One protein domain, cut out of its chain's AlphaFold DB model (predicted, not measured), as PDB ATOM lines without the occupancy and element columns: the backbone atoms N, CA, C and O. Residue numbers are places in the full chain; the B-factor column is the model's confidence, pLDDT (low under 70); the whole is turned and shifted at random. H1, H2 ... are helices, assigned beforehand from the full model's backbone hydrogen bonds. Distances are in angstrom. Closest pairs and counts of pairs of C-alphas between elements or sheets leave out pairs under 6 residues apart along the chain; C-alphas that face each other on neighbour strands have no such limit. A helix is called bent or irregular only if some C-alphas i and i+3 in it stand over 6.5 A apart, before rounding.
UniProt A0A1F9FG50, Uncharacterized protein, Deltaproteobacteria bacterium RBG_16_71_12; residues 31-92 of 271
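AT A GLANCE: This is residues 31 to 92 of the 271 residues of an uncharacterized protein of Deltaproteobacteria bacterium RBG_16_71_12 (UniProt A0A1F9FG50). A small, rounded cluster of helices is gathered about the longest one, H4: H1 crosses it about perpendicular, H3 packs on it from another side at a steep tilt, and the short H2 sits near its last residues. A long link of residues 66 to 77 folds back from the last residue of H3 to the first of H4. The printed part has 62 residues, with four named helices in the order H1, H2, H3, H4 and no named strand; the class is all helix. It is compact, with a radius of gyration of the C-alphas of 10.1 A, and the C-alphas span 28 by 20 by 16 A.

HOW THE PARTS SIT: H1, residues 31 to 39, touches H4, residues 78 to 90, and their closest C-alphas, those of Gly 33 and Ala 84, are 3.7 A apart. Their lines stand at 82 degrees, about perpendicular, and their centres are 8.4 A apart. H2, residues 48 to 52, is close to H4 but not clearly touching it; the closest C-alphas, those of Leu 51 and Arg 89, are 7.7 A apart. H3, residues 56 to 65, touches H4, which meets it with residues 81 to 85 alone. The closest C-alphas of H3 and H4, those of Ile 60 and Arg 81, are 6.1 A apart. These two helices stand at a steep tilt of 67 degrees and run opposite ways. H1 is apart from H2 and from H3. H2 and H3 are apart, but only just, with their closest C-alphas 8.2 A from each other. In H2, H3 and H4 every O i to N i+4 pair is within hydrogen-bond range; in H1, 4 of 5 are.

IN THESE COORDINATES: H1 begins at C-alpha 31, at (235.075, 223.787, 282.216), and runs to C-alpha 39, 12.8 A from first to last C-alpha. H2, from Gly 48 to Asn 52, is 5.8 A long by the same measure. H3 begins at C-alpha 56, at (233.321, 208.566, 292.259), and is 14.6 A long. H4 is 18.7 A long and ends at C-alpha 90, at (234.502, 214.299, 279.830). None of the four helices is bent or irregular.

THE WHOLE: The two C-alphas farthest apart, those of Ala 49 and Glu 76, are 28.2 A from each other, and the first and last printed C-alphas, those of Lys 31 and Asn 92, are 14.9 A apart. The printed part has no cut. The link from H1 to H2 is short, with 8 residues, and that from H2 to H3 is tight, with 3. The link from H3 to H4 is long, with 12 residues whose C-alphas lie 6 to 15 A from the mean of all C-alphas. The mean pLDDT of the printed part is 93.8, and no printed residue is under 70.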
ATOM      1  N   LYS A  31     234.255 222.623 282.603       94.25
ATOM      2  CA  LYS A  31     235.075 223.787 282.216       94.25
ATOM      3  C   LYS A  31     235.808 224.377 283.412       94.25
ATOM      4  O   LYS A  31     236.948 224.819 283.269       94.25
ATOM      5  N   ASN A  32     235.158 224.422 284.572       95.69
ATOM      6  CA  ASN A  32     235.821 224.815 285.809       95.69
ATOM      7  C   ASN A  32     236.842 223.749 286.237       95.69
ATOM      8  O   ASN A  32     237.982 224.077 286.566       95.69
ATOM      9  N   GLY A  33     236.477 222.473 286.108       95.31
ATOM     10  CA  GLY A  33     237.359 221.341 286.363       95.31
ATOM     11  C   GLY A  33     238.661 221.386 285.570       95.31
ATOM     12  O   GLY A  33     239.727 221.189 286.143       95.31
ATOM     13  N   ASP A  34     238.607 221.729 284.282       94.81
ATOM     14  CA  ASP A  34     239.809 221.887 283.455       94.81
ATOM     15  C   ASP A  34     240.766 222.957 284.001       94.81
ATOM     16  O   ASP A  34     241.987 222.772 283.970       94.81
ATOM     17  N   LYS A  35     240.236 224.060 284.548       95.94
ATOM     18  CA  LYS A  35     241.061 225.101 285.181       95.94
ATOM     19  C   LYS A  35     241.743 224.571 286.436       95.94
ATOM     20  O   LYS A  35     242.928 224.827 286.627       95.94
ATOM     21  N   LEU A  36     241.016 223.816 287.259       96.25
ATOM     22  CA  LEU A  36     241.533 223.223 288.495       96.25
ATOM     23  C   LEU A  36     242.617 222.176 288.211       96.25
ATOM     24  O   LEU A  36     243.679 222.209 288.826       96.25
ATOM     25  N   LEU A  37     242.393 221.295 287.231       95.62
ATOM     26  CA  LEU A  37     243.392 220.320 286.786       95.62
ATOM     27  C   LEU A  37     244.649 221.013 286.241       95.62
ATOM     28  O   LEU A  37     245.764 220.619 286.579       95.62
ATOM     29  N   SER A  38     244.477 222.076 285.451       94.69
ATOM     30  CA  SER A  38     245.598 222.866 284.927       94.69
ATOM     31  C   SER A  38     246.378 223.561 286.047       94.69
ATOM     32  O   SER A  38     247.607 223.544 286.035       94.69
ATOM     33  N   ALA A  39     245.689 224.130 287.043       95.00
ATOM     34  CA  ALA A  39     246.317 224.745 288.214       95.00
ATOM     35  C   ALA A  39     247.112 223.725 289.046       95.00
ATOM     36  O   ALA A  39     248.194 224.037 289.537       95.00
ATOM     37  N   ALA A  40     246.629 222.483 289.124       94.81
ATOM     38  CA  ALA A  40     247.338 221.367 289.745       94.81
ATOM     39  C   ALA A  40     248.486 220.801 288.880       94.81
ATOM     40  O   ALA A  40     249.083 219.791 289.247       94.81
ATOM     41  N   SER A  41     248.799 221.421 287.731       93.50
ATOM     42  CA  SER A  41     249.790 220.934 286.754       93.50
ATOM     43  C   SER A  41     249.538 219.486 286.315       93.50
ATOM     44  O   SER A  41     250.470 218.736 286.027       93.50
ATOM     45  N   PHE A  42     248.269 219.076 286.292       94.06
ATOM     46  CA  PHE A  42     247.885 217.719 285.948       94.06
ATOM     47  C   PHE A  42     247.751 217.562 284.437       94.06
ATOM     48  O   PHE A  42     246.840 218.113 283.813       94.06
ATOM     49  N   GLU A  43     248.631 216.759 283.846       87.81
ATOM     50  CA  GLU A  43     248.482 216.346 282.457       87.81
ATOM     51  C   GLU A  43     247.327 215.345 282.355       87.81
ATOM     52  O   GLU A  43     247.389 214.228 282.874       87.81
ATOM     53  N   THR A  44     246.233 215.756 281.706       82.06
ATOM     54  CA  THR A  44     245.111 214.839 281.520       82.06
ATOM     55  C   THR A  44     245.501 213.746 280.534       82.06
ATOM     56  O   THR A  44     245.918 214.036 279.417       82.06
ATOM     57  N   ARG A  45     245.304 212.491 280.937       87.62
ATOM     58  CA  ARG A  45     245.482 211.310 280.091       87.62
ATOM     59  C   ARG A  45     244.144 210.659 279.761       87.62
ATOM     60  O   ARG A  45     243.196 210.749 280.546       87.62
ATOM     61  N   VAL A  46     244.109 209.977 278.621       93.06
ATOM     62  CA  VAL A  46     243.030 209.056 278.258       93.06
ATOM     63  C   VAL A  46     243.411 207.668 278.752       93.06
ATOM     64  O   VAL A  46     244.313 207.037 278.210       93.06
ATOM     65  N   ASP A  47     242.773 207.273 279.845       94.69
ATOM     66  CA  ASP A  47     242.944 206.008 280.551       94.69
ATOM     67  C   ASP A  47     241.644 205.711 281.323       94.69
ATOM     68  O   ASP A  47     241.486 206.006 282.518       94.69
ATOM     69  N   GLY A  48     240.667 205.167 280.601       95.62
ATOM     70  CA  GLY A  48     239.369 204.782 281.131       95.62
ATOM     71  C   GLY A  48     239.486 203.671 282.172       95.62
ATOM     72  O   GLY A  48     238.735 203.674 283.146       95.62
ATOM     73  N   ALA A  49     240.460 202.764 282.049       95.81
ATOM     74  CA  ALA A  49     240.707 201.731 283.055       95.81
ATOM     75  C   ALA A  49     241.070 202.356 284.414       95.81
ATOM     76  O   ALA A  49     240.483 202.010 285.444       95.81
ATOM     77  N   TRP A  50     242.003 203.312 284.427       95.31
ATOM     78  CA  TRP A  50     242.402 204.040 285.629       95.31
ATOM     79  C   TRP A  50     241.258 204.846 286.241       95.31
ATOM     80  O   TRP A  50     241.094 204.809 287.463       95.31
ATOM     81  N   LEU A  51     240.478 205.559 285.421       95.44
ATOM     82  CA  LEU A  51     239.393 206.403 285.921       95.44
ATOM     83  C   LEU A  51     238.230 205.571 286.477       95.44
ATOM     84  O   LEU A  51     237.639 205.932 287.490       95.44
ATOM     85  N   ASN A  52     237.911 204.437 285.848       95.88
ATOM     86  CA  ASN A  52     236.757 203.617 286.218       95.88
ATOM     87  C   ASN A  52     237.032 202.596 287.329       95.88
ATOM     88  O   ASN A  52     236.090 201.979 287.820       95.88
ATOM     89  N   ARG A  53     238.284 202.402 287.764       94.19
ATOM     90  CA  ARG A  53     238.622 201.407 288.804       94.19
ATOM     91  C   ARG A  53     238.095 201.735 290.204       94.19
ATOM     92  O   ARG A  53     238.157 200.879 291.084       94.19
ATOM     93  N   PHE A  54     237.628 202.962 290.426       93.25
ATOM     94  CA  PHE A  54     237.105 203.423 291.706       93.25
ATOM     95  C   PHE A  54     235.712 204.042 291.534       93.25
ATOM     96  O   PHE A  54     235.441 204.644 290.492       93.25
ATOM     97  N   PRO A  55     234.845 203.944 292.555       92.12
ATOM     98  CA  PRO A  55     233.635 204.751 292.603       92.12
ATOM     99  C   PRO A  55     233.982 206.240 292.774       92.12
ATOM    100  O   PRO A  55     235.047 206.589 293.291       92.12
ATOM    101  N   ASP A  56     233.077 207.119 292.335       92.56
ATOM    102  CA  ASP A  56     233.321 208.566 292.259       92.56
ATOM    103  C   ASP A  56     233.704 209.179 293.618       92.56
ATOM    104  O   ASP A  56     234.626 209.983 293.691       92.56
ATOM    105  N   ASP A  57     233.074 208.752 294.713       91.81
ATOM    106  CA  ASP A  57     233.386 209.206 296.074       91.81
ATOM    107  C   ASP A  57     234.825 208.876 296.493       91.81
ATOM    108  O   ASP A  57     235.521 209.722 297.057       91.81
ATOM    109  N   VAL A  58     235.308 207.681 296.150       93.69
ATOM    110  CA  VAL A  58     236.705 207.296 296.375       93.69
ATOM    111  C   VAL A  58     237.643 208.130 295.504       93.69
ATOM    112  O   VAL A  58     238.708 208.516 295.977       93.69
ATOM    113  N   ILE A  59     237.277 208.458 294.261       94.75
ATOM    114  CA  ILE A  59     238.093 209.346 293.414       94.75
ATOM    115  C   ILE A  59     238.205 210.742 294.039       94.75
ATOM    116  O   ILE A  59     239.308 211.280 294.125       94.75
ATOM    117  N   ILE A  60     237.098 211.298 294.537       94.62
ATOM    118  CA  ILE A  60     237.092 212.591 295.234       94.62
ATOM    119  C   ILE A  60     238.026 212.559 296.452       94.62
ATOM    120  O   ILE A  60     238.821 213.478 296.635       94.62
ATOM    121  N   GLU A  61     238.003 211.492 297.258       94.31
ATOM    122  CA  GLU A  61     238.933 211.337 298.389       94.31
ATOM    123  C   GLU A  61     240.400 211.244 297.949       94.31
ATOM    124  O   GLU A  61     241.284 211.787 298.616       94.31
ATOM    125  N   LYS A  62     240.673 210.597 296.815       95.75
ATOM    126  CA  LYS A  62     242.022 210.513 296.237       95.75
ATOM    127  C   LYS A  62     242.513 211.857 295.721       95.75
ATOM    128  O   LYS A  62     243.683 212.176 295.913       95.75
ATOM    129  N   MET A  63     241.622 212.671 295.155       95.94
ATOM    130  CA  MET A  63     241.924 214.044 294.740       95.94
ATOM    131  C   MET A  63     242.200 214.983 295.917       95.94
ATOM    132  O   MET A  63     242.913 215.963 295.757       95.94
ATOM    133  N   VAL A  64     241.690 214.694 297.119       94.62
ATOM    134  CA  VAL A  64     242.089 215.440 298.328       94.62
ATOM    135  C   VAL A  64     243.551 215.157 298.689       94.62
ATOM    136  O   VAL A  64     244.243 216.034 299.194       94.62
ATOM    137  N   ARG A  65     244.028 213.932 298.441       94.69
ATOM    138  CA  ARG A  65     245.356 213.461 298.871       94.69
ATOM    139  C   ARG A  65     246.428 213.517 297.783       94.69
ATOM    140  O   ARG A  65     247.597 213.350 298.106       94.69
ATOM    141  N   GLY A  66     246.040 213.683 296.518       94.88
ATOM    142  CA  GLY A  66     246.954 213.567 295.381       94.88
ATOM    143  C   GLY A  66     247.550 212.166 295.224       94.88
ATOM    144  O   GLY A  66     248.740 212.029 294.954       94.88
ATOM    145  N   ASP A  67     246.758 211.113 295.458       95.00
ATOM    146  CA  ASP A  67     247.242 209.729 295.426       95.00
ATOM    147  C   ASP A  67     246.723 208.927 294.221       95.00
ATOM    148  O   ASP A  67     245.799 209.322 293.509       95.00
ATOM    149  N   SER A  68     247.318 207.752 293.982       91.81
ATOM    150  CA  SER A  68     246.856 206.801 292.956       91.81
ATOM    151  C   SER A  68     246.772 207.398 291.541       91.81
ATOM    152  O   SER A  68     245.931 206.988 290.734       91.81
ATOM    153  N   GLY A  69     247.644 208.359 291.241       93.00
ATOM    154  CA  GLY A  69     247.696 209.059 289.958       93.00
ATOM    155  C   GLY A  69     246.636 210.146 289.774       93.00
ATOM    156  O   GLY A  69     246.540 210.671 288.673       93.00
ATOM    157  N   PHE A  70     245.837 210.476 290.796       95.56
ATOM    158  CA  PHE A  70     244.945 211.639 290.773       95.56
ATOM    159  C   PHE A  70     245.682 212.893 291.261       95.56
ATOM    160  O   PHE A  70     246.536 212.783 292.142       95.56
ATOM    161  N   PRO A  71     245.359 214.081 290.724       95.44
ATOM    162  CA  PRO A  71     245.949 215.325 291.201       95.44
ATOM    163  C   PRO A  71     245.418 215.700 292.578       95.44
ATOM    164  O   PRO A  71     244.259 215.430 292.894       95.44
ATOM    165  N   GLN A  72     246.249 216.375 293.367       96.69
ATOM    166  CA  GLN A  72     245.773 217.048 294.566       96.69
ATOM    167  C   GLN A  72     245.019 218.319 294.158       96.69
ATOM    168  O   GLN A  72     245.603 219.222 293.561       96.69
ATOM    169  N   ILE A  73     243.728 218.394 294.479       95.75
ATOM    170  CA  ILE A  73     242.904 219.591 294.285       95.75
ATOM    171  C   ILE A  73     242.797 220.307 295.631       95.75
ATOM    172  O   ILE A  73     241.965 219.953 296.474       95.75
ATOM    173  N   ASP A  74     243.676 221.290 295.831       88.62
ATOM    174  CA  ASP A  74     243.767 222.099 297.049       88.62
ATOM    175  C   ASP A  74     242.669 223.173 297.078       88.62
ATOM    176  O   ASP A  74     242.886 224.351 296.804       88.62
ATOM    177  N   SER A  75     241.439 222.726 297.322       89.69
ATOM    178  CA  SER A  75     240.276 223.588 297.517       89.69
ATOM    179  C   SER A  75     239.470 223.101 298.710       89.69
ATOM    180  O   SER A  75     239.208 221.907 298.853       89.69
ATOM    181  N   GLU A  76     239.022 224.003 299.576       87.38
ATOM    182  CA  GLU A  76     238.098 223.637 300.656       87.38
ATOM    183  C   GLU A  76     236.697 223.307 300.108       87.38
ATOM    184  O   GLU A  76     235.963 222.511 300.700       87.38
ATOM    185  N   ASN A  77     236.353 223.818 298.919       90.44
ATOM    186  CA  ASN A  77     235.074 223.581 298.264       90.44
ATOM    187  C   ASN A  77     234.989 222.155 297.695       90.44
ATOM    188  O   ASN A  77     235.764 221.740 296.834       90.44
ATOM    189  N   VAL A  78     233.999 221.385 298.153       89.75
ATOM    190  CA  VAL A  78     233.736 220.034 297.634       89.75
ATOM    191  C   VAL A  78     233.320 220.061 296.164       89.75
ATOM    192  O   VAL A  78     233.690 219.136 295.441       89.75
ATOM    193  N   LEU A  79     232.621 221.106 295.708       92.75
ATOM    194  CA  LEU A  79     232.176 221.217 294.316       92.75
ATOM    195  C   LEU A  79     233.354 221.295 293.338       92.75
ATOM    196  O   LEU A  79     233.309 220.642 292.306       92.75
ATOM    197  N   ASP A  80     234.453 221.955 293.707       94.88
ATOM    198  CA  ASP A  80     235.647 222.056 292.856       94.88
ATOM    199  C   ASP A  80     236.246 220.674 292.537       94.88
ATOM    200  O   ASP A  80     236.674 220.394 291.418       94.88
ATOM    201  N   ARG A  81     236.227 219.747 293.502       94.31
ATOM    202  CA  ARG A  81     236.671 218.363 293.265       94.31
ATOM    203  C   ARG A  81     235.726 217.608 292.333       94.31
ATOM    204  O   ARG A  81     236.184 216.819 291.510       94.31
ATOM    205  N   TRP A  82     234.420 217.845 292.448       95.31
ATOM    206  CA  TRP A  82     233.434 217.268 291.533       95.31
ATOM    207  C   TRP A  82     233.564 217.833 290.119       95.31
ATOM    208  O   TRP A  82     233.446 217.075 289.159       95.31
ATOM    209  N   ASP A  83     233.878 219.118 289.983       96.00
ATOM    210  CA  ASP A  83     234.181 219.760 288.707       96.00
ATOM    211  C   ASP A  83     235.435 219.142 288.075       96.00
ATOM    212  O   ASP A  83     235.416 218.748 286.907       96.00
ATOM    213  N   ALA A  84     236.510 218.965 288.855       95.88
ATOM    214  CA  ALA A  84     237.727 218.287 288.403       95.88
ATOM    215  C   ALA A  84     237.448 216.843 287.947       95.88
ATOM    216  O   ALA A  84     237.926 216.418 286.892       95.88
ATOM    217  N   LEU A  85     236.624 216.092 288.688       95.44
ATOM    218  CA  LEU A  85     236.178 214.762 288.271       95.44
ATOM    219  C   LEU A  85     235.341 214.812 286.983       95.44
ATOM    220  O   LEU A  85     235.557 213.991 286.094       95.44
ATOM    221  N   ALA A  86     234.431 215.778 286.842       94.81
ATOM    222  CA  ALA A  86     233.639 215.960 285.629       94.81
ATOM    223  C   ALA A  86     234.526 216.241 284.402       94.81
ATOM    224  O   ALA A  86     234.286 215.677 283.334       94.81
ATOM    225  N   ALA A  87     235.591 217.031 284.560       94.88
ATOM    226  CA  ALA A  87     236.576 217.274 283.507       94.88
ATOM    227  C   ALA A  87     237.335 215.997 283.101       94.88
ATOM    228  O   ALA A  87     237.475 215.712 281.909       94.88
ATOM    229  N   LEU A  88     237.764 215.176 284.071       95.44
ATOM    230  CA  LEU A  88     238.372 213.872 283.772       95.44
ATOM    231  C   LEU A  88     237.390 212.938 283.052       95.44
ATOM    232  O   LEU A  88     237.769 212.299 282.069       95.44
ATOM    233  N   ARG A  89     236.131 212.882 283.503       94.12
ATOM    234  CA  ARG A  89     235.064 212.062 282.901       94.12
ATOM    235  C   ARG A  89     234.738 212.495 281.476       94.12
ATOM    236  O   ARG A  89     234.544 211.641 280.623       94.12
ATOM    237  N   ALA A  90     234.750 213.793 281.182       93.06
ATOM    238  CA  ALA A  90     234.502 214.299 279.830       93.06
ATOM    239  C   ALA A  90     235.550 213.812 278.808       93.06
ATOM    240  O   ALA A  90     235.222 213.592 277.638       93.06
ATOM    241  N   LYS A  91     236.796 213.616 279.259       93.75
ATOM    242  CA  LYS A  91     237.945 213.210 278.433       93.75
ATOM    243  C   LYS A  91     238.179 211.697 278.378       93.75
ATOM    244  O   LYS A  91     239.051 211.246 277.647       93.75
ATOM    245  N   ASN A  92     237.423 210.903 279.131       96.06
ATOM    246  CA  ASN A  92     237.608 209.456 279.228       96.06
ATOM    247  C   ASN A  92     236.309 208.719 278.882       96.06
ATOM    248  O   ASN A  92     235.219 209.286 278.927       96.06
TER     249      ASN A  92